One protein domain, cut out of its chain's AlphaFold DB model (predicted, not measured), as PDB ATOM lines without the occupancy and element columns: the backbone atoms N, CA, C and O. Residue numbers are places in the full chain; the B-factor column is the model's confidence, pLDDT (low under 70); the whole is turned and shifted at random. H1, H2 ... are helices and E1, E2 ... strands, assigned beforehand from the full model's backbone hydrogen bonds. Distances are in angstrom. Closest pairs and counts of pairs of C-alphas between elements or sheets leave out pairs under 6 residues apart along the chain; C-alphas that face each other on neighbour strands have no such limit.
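This is residues 17 to 95 of the 274 residues of the protein "Predicted P-loop ATPase" of Bifidobacterium bifidum (UniProt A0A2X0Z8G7). The domain is an elongated, open frame: a narrow ribbon of two parallel strands, E1 and E2, makes one long side, and the longest helix, H2, runs back along the other with few close approaches between them. H1 lies at one end of the long axis and touches no other helix, while H3 and H4 gather with H2 toward the other end. The printed part has 79 residues, with four named helices and two named strands in the order H1, E1, H2, E2, H3, H4; the class is mostly helix. The whole is only just compact, close to loose, with a radius of gyration of the C-alphas of 13.9 A, and spans 39 by 23 by 19 A.

H1, residues 17 to 28, leads by a tight link of 4 residues to E1, residues 33 to 37. H2, residues 45 to 58, is apart from H1, but only just, at 8.4 A. E2, residues 64 to 68, is the parallel neighbour of E1, at 18 degrees; N 35 and O 65 are within hydrogen-bond range at 2.8 A, as are N 37 and O 67 at 2.9 A. E1, H2 and E2 form a strand-helix-strand unit, two parallel neighbour strands with a helix between them in the chain, and its crossover is right-handed. H2 and E2 are near each other, with 5 pairs of C-alphas within 10 A. The closest C-alphas of H1 and E2, those of Leu 26 and Val 64, are 7.9 A apart. H3, residues 72 to 78, touches H2 at residues 45 to 49 alone; the closest C-alphas, those of Asp 45 and Ala 78, are 4.7 A apart, and the lines are only just about perpendicular, at 71 degrees. H4, residues 87 to 94, touches H3, closest at the C-alphas of Ala 76 and Gly 87, 4.4 A apart, also only just about perpendicular at 71 degrees. H4 and H2 only just touch, with 3 pairs of C-alphas within 8 A, through residues 52 to 56 of H2 alone; the closest C-alphas, those of Lys 56 and Ile 94, are 5.9 A apart, and the two run the same way at a shallow tilt of 21 degrees. The helix packing is mostly crossed, only just: 1 of these 3 pairs is at a shallow tilt. In H1, H2, H3 and H4 every O i to N i+4 pair is within hydrogen-bond range.

H1 begins at C-alpha 17, (157.003, 79.450, 127.859), and measures 17.0 A. E1 and E2 measure 13.0 A each. H2 is 20.0 A long, from C-alpha 45 at (145.999, 89.200, 154.267). H3 measures 10.2 A, and H4, 10.9 A, ends at C-alpha 94, (145.321, 73.887, 147.059).

The C-alphas of Lys 30 and Arg 81, the two farthest apart, are 39.7 A apart. The printed part has no cut and no long link. The mean pLDDT of the printed part is 90.4, with residues 83 to 85 under 70.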
ATOM      1  N   SER A  17     155.837  80.107 128.458       90.19
ATOM      2  CA  SER A  17     157.003  79.450 127.859       90.19
ATOM      3  C   SER A  17     158.072  79.107 128.904       90.19
ATOM      4  O   SER A  17     158.578  77.983 128.930       90.19
ATOM      5  N   VAL A  18     158.370  80.042 129.815       91.81
ATOM      6  CA  VAL A  18     159.320  79.824 130.917       91.81
ATOM      7  C   VAL A  18     158.839  78.709 131.845       91.81
ATOM      8  O   VAL A  18     159.618  77.813 132.169       91.81
ATOM      9  N   ARG A  19     157.554  78.718 132.223       89.69
ATOM     10  CA  ARG A  19     156.934  77.671 133.045       89.69
ATOM     11  C   ARG A  19     157.068  76.293 132.397       89.69
ATOM     12  O   ARG A  19     157.492  75.353 133.061       89.69
ATOM     13  N   GLU A  20     156.738  76.165 131.114       91.44
ATOM     14  CA  GLU A  20     156.813  74.876 130.416       91.44
ATOM     15  C   GLU A  20     158.245  74.381 130.236       91.44
ATOM     16  O   GLU A  20     158.512  73.182 130.340       91.44
ATOM     17  N   LYS A  21     159.190  75.295 130.005       93.94
ATOM     18  CA  LYS A  21     160.610  74.947 129.990       93.94
ATOM     19  C   LYS A  21     161.041  74.396 131.350       93.94
ATOM     20  O   LYS A  21     161.577  73.292 131.404       93.94
ATOM     21  N   LEU A  22     160.723  75.108 132.433       92.88
ATOM     22  CA  LEU A  22     161.031  74.672 133.793       92.88
ATOM     23  C   LEU A  22     160.389  73.314 134.105       92.88
ATOM     24  O   LEU A  22     161.056  72.426 134.621       92.88
ATOM     25  N   ARG A  23     159.126  73.110 133.716       93.50
ATOM     26  CA  ARG A  23     158.419  71.833 133.873       93.50
ATOM     27  C   ARG A  23     159.154  70.682 133.180       93.50
ATOM     28  O   ARG A  23     159.320  69.620 133.774       93.50
ATOM     29  N   LYS A  24     159.610  70.879 131.938       93.88
ATOM     30  CA  LYS A  24     160.375  69.868 131.182       93.88
ATOM     31  C   LYS A  24     161.731  69.577 131.811       93.88
ATOM     32  O   LYS A  24     162.149  68.421 131.824       93.88
ATOM     33  N   ASP A  25     162.406  70.605 132.308       93.56
ATOM     34  CA  ASP A  25     163.707  70.462 132.958       93.56
ATOM     35  C   ASP A  25     163.560  69.700 134.285       93.56
ATOM     36  O   ASP A  25     164.278  68.729 134.521       93.56
ATOM     37  N   LEU A  26     162.544  70.037 135.085       93.94
ATOM     38  CA  LEU A  26     162.207  69.338 136.326       93.94
ATOM     39  C   LEU A  26     161.781  67.884 136.097       93.94
ATOM     40  O   LEU A  26     162.117  67.021 136.897       93.94
ATOM     41  N   LEU A  27     161.093  67.576 134.993       93.44
ATOM     42  CA  LEU A  27     160.715  66.198 134.658       93.44
ATOM     43  C   LEU A  27     161.937  65.310 134.357       93.44
ATOM     44  O   LEU A  27     161.905  64.109 134.616       93.44
ATOM     45  N   LYS A  28     163.006  65.894 133.801       93.12
ATOM     46  CA  LYS A  28     164.275  65.200 133.519       93.12
ATOM     47  C   LYS A  28     165.169  65.077 134.751       93.12
ATOM     48  O   LYS A  28     166.090  64.258 134.751       93.12
ATOM     49  N   GLU A  29     164.935  65.899 135.770       91.25
ATOM     50  CA  GLU A  29     165.674  65.844 137.025       91.25
ATOM     51  C   GLU A  29     165.345  64.539 137.762       91.25
ATOM     52  O   GLU A  29     164.189  64.142 137.901       91.25
ATOM     53  N   LYS A  30     166.386  63.836 138.219       89.81
ATOM     54  CA  LYS A  30     166.229  62.548 138.917       89.81
ATOM     55  C   LYS A  30     165.940  62.732 140.404       89.81
ATOM     56  O   LYS A  30     165.492  61.801 141.070       89.81
ATOM     57  N   ARG A  31     166.255  63.911 140.938       93.25
ATOM     58  CA  ARG A  31     166.075  64.264 142.345       93.25
ATOM     59  C   ARG A  31     164.713  64.907 142.558       93.25
ATOM     60  O   ARG A  31     164.215  65.636 141.707       93.25
ATOM     61  N   ARG A  32     164.139  64.667 143.734       94.19
ATOM     62  CA  ARG A  32     162.950  65.384 144.198       94.19
ATOM     63  C   ARG A  32     163.381  66.640 144.945       94.19
ATOM     64  O   ARG A  32     164.280  66.575 145.779       94.19
ATOM     65  N   ILE A  33     162.732  67.756 144.649       94.38
ATOM     66  CA  ILE A  33     162.915  69.041 145.322       94.38
ATOM     67  C   ILE A  33     161.776  69.202 146.325       94.38
ATOM     68  O   ILE A  33     160.615  69.004 145.978       94.38
ATOM     69  N   ILE A  34     162.100  69.562 147.563       95.56
ATOM     70  CA  ILE A  34     161.105  69.866 148.594       95.56
ATOM     71  C   ILE A  34     161.264  71.333 148.975       95.56
ATOM     72  O   ILE A  34     162.357  71.762 149.342       95.56
ATOM     73  N   VAL A  35     160.181  72.094 148.859       94.94
ATOM     74  CA  VAL A  35     160.119  73.522 149.167       94.94
ATOM     75  C   VAL A  35     159.306  73.696 150.441       94.94
ATOM     76  O   VAL A  35     158.109  73.420 150.451       94.94
ATOM     77  N   PHE A  36     159.958  74.151 151.507       96.50
ATOM     78  CA  PHE A  36     159.298  74.514 152.757       96.50
ATOM     79  C   PHE A  36     158.982  76.008 152.749       96.50
ATOM     80  O   PHE A  36     159.859  76.822 152.454       96.50
ATOM     81  N   ILE A  37     157.736  76.353 153.064       95.25
ATOM     82  CA  ILE A  37     157.267  77.731 153.210       95.25
ATOM     83  C   ILE A  37     156.715  77.860 154.629       95.25
ATOM     84  O   ILE A  37     155.702  77.240 154.943       95.25
ATOM     85  N   ASP A  38     157.413  78.616 155.472       94.75
ATOM     86  CA  ASP A  38     157.101  78.806 156.894       94.75
ATOM     87  C   ASP A  38     156.704  80.261 157.188       94.75
ATOM     88  O   ASP A  38     156.869  81.129 156.328       94.75
ATOM     89  N   ASP A  39     156.184  80.518 158.392       91.88
ATOM     90  CA  ASP A  39     155.765  81.839 158.887       91.88
ATOM     91  C   ASP A  39     154.721  82.547 157.983       91.88
ATOM     92  O   ASP A  39     154.632  83.778 157.952       91.88
ATOM     93  N   ILE A  40     153.894  81.781 157.259       94.56
ATOM     94  CA  ILE A  40     152.880  82.321 156.333       94.56
ATOM     95  C   ILE A  40     151.862  83.201 157.068       94.56
ATOM     96  O   ILE A  40     151.462  84.244 156.562       94.56
ATOM     97  N   ASP A  41     151.462  82.810 158.277       90.62
ATOM     98  CA  ASP A  41     150.463  83.515 159.085       90.62
ATOM     99  C   ASP A  41     150.979  84.826 159.713       90.62
ATOM    100  O   ASP A  41     150.271  85.451 160.506       90.62
ATOM    101  N   ARG A  42     152.209  85.246 159.383       91.81
ATOM    102  CA  ARG A  42     152.762  86.569 159.726       91.81
ATOM    103  C   ARG A  42     152.631  87.599 158.610       91.81
ATOM    104  O   ARG A  42     152.914  88.771 158.853       91.81
ATOM    105  N   LEU A  43     152.288  87.155 157.407       94.62
ATOM    106  CA  LEU A  43     152.075  88.023 156.258       94.62
ATOM    107  C   LEU A  43     150.749  88.779 156.394       94.62
ATOM    108  O   LEU A  43     149.849  88.343 157.115       94.62
ATOM    109  N   ALA A  44     150.626  89.908 155.697       93.81
ATOM    110  CA  ALA A  44     149.347  90.600 155.578       93.81
ATOM    111  C   ALA A  44     148.347  89.774 154.744       93.81
ATOM    112  O   ALA A  44     148.748  88.952 153.918       93.81
ATOM    113  N   ASP A  45     147.044  89.997 154.929       92.88
ATOM    114  CA  ASP A  45     145.999  89.200 154.267       92.88
ATOM    115  C   ASP A  45     146.162  89.147 152.735       92.88
ATOM    116  O   ASP A  45     146.012  88.094 152.116       92.88
ATOM    117  N   ASP A  46     146.514  90.273 152.111       91.50
ATOM    118  CA  ASP A  46     146.733  90.378 150.667       91.50
ATOM    119  C   ASP A  46     147.994  89.632 150.200       91.50
ATOM    120  O   ASP A  46     147.998  89.029 149.121       91.50
ATOM    121  N   GLU A  47     149.038  89.608 151.027       94.25
ATOM    122  CA  GLU A  47     150.253  88.823 150.799       94.25
ATOM    123  C   GLU A  47     149.988  87.316 150.931       94.25
ATOM    124  O   GLU A  47     150.451  86.545 150.085       94.25
ATOM    125  N   ILE A  48     149.195  86.887 151.925       94.06
ATOM    126  CA  ILE A  48     148.743  85.491 152.074       94.06
ATOM    127  C   ILE A  48     147.984  85.068 150.813       94.06
ATOM    128  O   ILE A  48     148.306  84.059 150.180       94.06
ATOM    129  N   SER A  49     147.019  85.879 150.389       90.69
ATOM    130  CA  SER A  49     146.269  85.694 149.149       90.69
ATOM    131  C   SER A  49     147.161  85.552 147.916       90.69
ATOM    132  O   SER A  49     147.016  84.606 147.130       90.69
ATOM    133  N   ALA A  50     148.111  86.469 147.737       91.06
ATOM    134  CA  ALA A  50     149.051  86.429 146.625       91.06
ATOM    135  C   ALA A  50     149.924  85.164 146.660       91.06
ATOM    136  O   ALA A  50     150.087  84.506 145.626       91.06
ATOM    137  N   LEU A  51     150.421  84.783 147.840       93.69
ATOM    138  CA  LEU A  51     151.222  83.580 148.042       93.69
ATOM    139  C   LEU A  51     150.443  82.326 147.648       93.69
ATOM    140  O   LEU A  51     150.935  81.535 146.845       93.69
ATOM    141  N   PHE A  52     149.218  82.140 148.141       91.50
ATOM    142  CA  PHE A  52     148.448  80.942 147.805       91.50
ATOM    143  C   PHE A  52     148.031  80.900 146.329       91.50
ATOM    144  O   PHE A  52     148.008  79.823 145.729       91.50
ATOM    145  N   ARG A  53     147.770  82.048 145.693       87.69
ATOM    146  CA  ARG A  53     147.576  82.114 144.232       87.69
ATOM    147  C   ARG A  53     148.845  81.697 143.486       87.69
ATOM    148  O   ARG A  53     148.758  80.951 142.507       87.69
ATOM    149  N   ALA A  54     150.015  82.128 143.957       89.75
ATOM    150  CA  ALA A  54     151.297  81.724 143.395       89.75
ATOM    151  C   ALA A  54     151.530  80.219 143.581       89.75
ATOM    152  O   ALA A  54     151.780  79.538 142.586       89.75
ATOM    153  N   VAL A  55     151.348  79.680 144.790       90.88
ATOM    154  CA  VAL A  55     151.454  78.241 145.089       90.88
ATOM    155  C   VAL A  55     150.497  77.435 144.220       90.88
ATOM    156  O   VAL A  55     150.921  76.474 143.591       90.88
ATOM    157  N   LYS A  56     149.237  77.857 144.077       87.19
ATOM    158  CA  LYS A  56     148.285  77.219 143.157       87.19
ATOM    159  C   LYS A  56     148.796  77.220 141.718       87.19
ATOM    160  O   LYS A  56     148.579  76.257 140.986       87.19
ATOM    161  N   SER A  57     149.467  78.292 141.300       84.19
ATOM    162  CA  SER A  57     150.038  78.373 139.963       84.19
ATOM    163  C   SER A  57     151.237  77.435 139.795       84.19
ATOM    164  O   SER A  57     151.283  76.749 138.786       84.19
ATOM    165  N   VAL A  58     152.174  77.340 140.742       85.44
ATOM    166  CA  VAL A  58     153.420  76.552 140.594       85.44
ATOM    167  C   VAL A  58     153.373  75.158 141.237       85.44
ATOM    168  O   VAL A  58     154.345  74.403 141.171       85.44
ATOM    169  N   GLY A  59     152.254  74.815 141.872       81.50
ATOM    170  CA  GLY A  59     152.093  73.628 142.711       81.50
ATOM    171  C   GLY A  59     152.068  72.301 141.955       81.50
ATOM    172  O   GLY A  59     152.237  71.254 142.566       81.50
ATOM    173  N   ASP A  60     151.889  72.325 140.633       85.12
ATOM    174  CA  ASP A  60     151.781  71.133 139.781       85.12
ATOM    175  C   ASP A  60     153.106  70.729 139.108       85.12
ATOM    176  O   ASP A  60     153.115  69.881 138.205       85.12
ATOM    177  N   PHE A  61     154.228  71.341 139.501       92.31
ATOM    178  CA  PHE A  61     155.529  71.025 138.925       92.31
ATOM    179  C   PHE A  61     155.979  69.589 139.240       92.31
ATOM    180  O   PHE A  61     155.904  69.143 140.385       92.31
ATOM    181  N   PRO A  62     156.478  68.844 138.233       91.81
ATOM    182  CA  PRO A  62     156.947  67.481 138.433       91.81
ATOM    183  C   PRO A  62     158.190  67.484 139.321       91.81
ATOM    184  O   PRO A  62     159.008  68.395 139.244       91.81
ATOM    185  N   ASN A  63     158.348  66.442 140.136       94.25
ATOM    186  CA  ASN A  63     159.482  66.276 141.050       94.25
ATOM    187  C   ASN A  63     159.653  67.400 142.090       94.25
ATOM    188  O   ASN A  63     160.699  67.456 142.734       94.25
ATOM    189  N   VAL A  64     158.640  68.248 142.305       94.69
ATOM    190  CA  VAL A  64     158.628  69.274 143.356       94.69
ATOM    191  C   VAL A  64     157.501  68.985 144.344       94.69
ATOM    192  O   VAL A  64     156.380  68.685 143.944       94.69
ATOM    193  N   ILE A  65     157.798  69.068 145.638       93.19
ATOM    194  CA  ILE A  65     156.829  68.949 146.732       93.19
ATOM    195  C   ILE A  65     156.864  70.252 147.520       93.19
ATOM    196  O   ILE A  65     157.935  70.692 147.929       93.19
ATOM    197  N   TYR A  66     155.699  70.846 147.759       94.44
ATOM    198  CA  TYR A  66     155.562  72.036 148.593       94.44
ATOM    199  C   TYR A  66     155.017  71.636 149.962       94.44
ATOM    200  O   TYR A  66     154.007  70.939 150.048       94.44
ATOM    201  N   VAL A  67     155.687  72.079 151.021       95.44
ATOM    202  CA  VAL A  67     155.262  71.907 152.410       95.44
ATOM    203  C   VAL A  67     154.990  73.292 152.975       95.44
ATOM    204  O   VAL A  67     155.906  74.102 153.109       95.44
ATOM    205  N   LEU A  68     153.722  73.563 153.262       95.38
ATOM    206  CA  LEU A  68     153.263  74.840 153.798       95.38
ATOM    207  C   LEU A  68     153.064  74.695 155.306       95.38
ATOM    208  O   LEU A  68     152.340  73.799 155.740       95.38
ATOM    209  N   LEU A  69     153.685  75.572 156.088       95.38
ATOM    210  CA  LEU A  69     153.501  75.661 157.530       95.38
ATOM    211  C   LEU A  69     152.735  76.946 157.831       95.38
ATOM    212  O   LEU A  69     153.178  78.042 157.488       95.38
ATOM    213  N   TYR A  70     151.550  76.799 158.415       94.06
ATOM    214  CA  TYR A  70     150.663  77.922 158.682       94.06
ATOM    215  C   TYR A  70     149.633  77.602 159.765       94.06
ATOM    216  O   TYR A  70     149.281  76.443 159.991       94.06
ATOM    217  N   ASP A  71     149.114  78.651 160.404       92.88
ATOM    218  CA  ASP A  71     147.902  78.572 161.214       92.88
ATOM    219  C   ASP A  71     146.683  78.453 160.290       92.88
ATOM    220  O   ASP A  71     146.373  79.360 159.511       92.88
ATOM    221  N   HIS A  72     146.002  77.310 160.370       91.94
ATOM    222  CA  HIS A  72     144.880  76.983 159.498       91.94
ATOM    223  C   HIS A  72     143.730  77.994 159.593       91.94
ATOM    224  O   HIS A  72     143.147  78.338 158.567       91.94
ATOM    225  N   HIS A  73     143.419  78.490 160.792       92.19
ATOM    226  CA  HIS A  73     142.306  79.412 160.995       92.19
ATOM    227  C   HIS A  73     142.631  80.803 160.459       92.19
ATOM    228  O   HIS A  73     141.847  81.349 159.685       92.19
ATOM    229  N   LYS A  74     143.807  81.342 160.799       92.38
ATOM    230  CA  LYS A  74     144.217  82.677 160.336       92.38
ATOM    231  C   LYS A  74     144.327  82.757 158.818       92.38
ATOM    232  O   LYS A  74     143.864  83.714 158.207       92.38
ATOM    233  N   VAL A  75     144.936  81.747 158.196       93.75
ATOM    234  CA  VAL A  75     145.080  81.726 156.738       93.75
ATOM    235  C   VAL A  75     143.724  81.556 156.056       93.75
ATOM    236  O   VAL A  75     143.481  82.198 155.037       93.75
ATOM    237  N   ALA A  76     142.825  80.732 156.600       92.62
ATOM    238  CA  ALA A  76     141.475  80.618 156.059       92.62
ATOM    239  C   ALA A  76     140.722  81.956 156.129       92.62
ATOM    240  O   ALA A  76     140.095  82.336 155.145       92.62
ATOM    241  N   GLU A  77     140.831  82.684 157.242       92.12
ATOM    242  CA  GLU A  77     140.226  84.011 157.416       92.12
ATOM    243  C   GLU A  77     140.769  85.022 156.391       92.12
ATOM    244  O   GLU A  77     139.996  85.656 155.673       92.12
ATOM    245  N   ALA A  78     142.094  85.097 156.228       91.00
ATOM    246  CA  ALA A  78     142.728  85.970 155.235       91.00
ATOM    247  C   ALA A  78     142.246  85.684 153.798       91.00
ATOM    248  O   ALA A  78     142.061  86.597 152.988       91.00
ATOM    249  N   LEU A  79     141.987  84.413 153.480       90.56
ATOM    250  CA  LEU A  79     141.554  83.966 152.155       90.56
ATOM    251  C   LEU A  79     140.040  84.099 151.912       90.56
ATOM    252  O   LEU A  79     139.591  83.862 150.785       90.56
ATOM    253  N   GLU A  80     139.236  84.499 152.904       88.06
ATOM    254  CA  GLU A  80     137.779  84.636 152.743       88.06
ATOM    255  C   GLU A  80     137.397  85.616 151.634       88.06
ATOM    256  O   GLU A  80     136.496  85.343 150.842       88.06
ATOM    257  N   ARG A  81     138.107  86.745 151.535       76.19
ATOM    258  CA  ARG A  81     137.813  87.792 150.540       76.19
ATOM    259  C   ARG A  81     138.083  87.343 149.104       76.19
ATOM    260  O   ARG A  81     137.475  87.858 148.166       76.19
ATOM    261  N   ASP A  82     138.986  86.385 148.939       70.75
ATOM    262  CA  ASP A  82     139.436  85.878 147.646       70.75
ATOM    263  C   ASP A  82     138.612  84.700 147.139       70.75
ATOM    264  O   ASP A  82     138.503  84.459 145.929       70.75
ATOM    265  N   ALA A  83     138.025  83.953 148.064       66.94
ATOM    266  CA  ALA A  83     137.252  82.776 147.764       66.94
ATOM    267  C   ALA A  83     135.764  83.120 147.743       66.94
ATOM    268  O   ALA A  83     135.127  83.278 148.777       66.94
ATOM    269  N   ARG A  84     135.154  83.108 146.550       67.56
ATOM    270  CA  ARG A  84     133.682  83.188 146.406       67.56
ATOM    271  C   ARG A  84     132.928  82.132 147.227       67.56
ATOM    272  O   ARG A  84     131.731  82.279 147.431       67.56
ATOM    273  N   SER A  85     133.617  81.067 147.626       69.25
ATOM    274  CA  SER A  85     133.079  79.928 148.360       69.25
ATOM    275  C   SER A  85     133.702  79.738 149.758       69.25
ATOM    276  O   SER A  85     133.495  78.704 150.378       69.25
ATOM    277  N   GLY A  86     134.427  80.743 150.273       84.56
ATOM    278  CA  GLY A  86     135.035  80.736 151.611       84.56
ATOM    279  C   GLY A  86     136.494  80.257 151.640       84.56
ATOM    280  O   GLY A  86     136.921  79.442 150.819       84.56
ATOM    281  N   GLY A  87     137.285  80.784 152.580       89.50
ATOM    282  CA  GLY A  87     138.733  80.546 152.633       89.50
ATOM    283  C   GLY A  87     139.129  79.102 152.959       89.50
ATOM    284  O   GLY A  87     140.087  78.586 152.385       89.50
ATOM    285  N   TYR A  88     138.345  78.403 153.787       90.81
ATOM    286  CA  TYR A  88     138.552  76.975 154.071       90.81
ATOM    287  C   TYR A  88     138.426  76.106 152.812       90.81
ATOM    288  O   TYR A  88     139.324  75.322 152.514       90.81
ATOM    289  N   GLU A  89     137.377  76.303 152.007       89.12
ATOM    290  CA  GLU A  89     137.235  75.585 150.732       89.12
ATOM    291  C   GLU A  89     138.369  75.906 149.752       89.12
ATOM    292  O   GLU A  89     138.736  75.094 148.898       89.12
ATOM    293  N   PHE A  90     138.893  77.129 149.803       89.50
ATOM    294  CA  PHE A  90     140.017  77.509 148.965       89.50
ATOM    295  C   PHE A  90     141.292  76.764 149.375       89.50
ATOM    296  O   PHE A  90     142.014  76.289 148.494       89.50
ATOM    297  N   LEU A  91     141.537  76.596 150.678       90.75
ATOM    298  CA  LEU A  91     142.642  75.785 151.191       90.75
ATOM    299  C   LEU A  91     142.523  74.318 150.772       90.75
ATOM    300  O   LEU A  91     143.502  73.773 150.267       90.75
ATOM    301  N   GLU A  92     141.339  73.710 150.871       88.75
ATOM    302  CA  GLU A  92     141.104  72.318 150.441       88.75
ATOM    303  C   GLU A  92     141.431  72.083 148.955       88.75
ATOM    304  O   GLU A  92     141.865  71.000 148.564       88.75
ATOM    305  N   LYS A  93     141.269  73.108 148.105       87.56
ATOM    306  CA  LYS A  93     141.586  73.025 146.666       87.56
ATOM    307  C   LYS A  93     143.082  73.105 146.362       87.56
ATOM    308  O   LYS A  93     143.490  72.723 145.265       87.56
ATOM    309  N   ILE A  94     143.882  73.661 147.268       88.69
ATOM    310  CA  ILE A  94     145.321  73.887 147.059       88.69
ATOM    311  C   ILE A  94     146.146  72.861 147.834       88.69
ATOM    312  O   ILE A  94     147.123  72.327 147.308       88.69
ATOM    313  N   VAL A  95     145.753  72.573 149.072       91.25
ATOM    314  CA  VAL A  95     146.474  71.693 149.988       91.25
ATOM    315  C   VAL A  95     145.929  70.279 149.858       91.25
ATOM    316  O   VAL A  95     144.882  69.940 150.393       91.25
TER     317      VAL A  95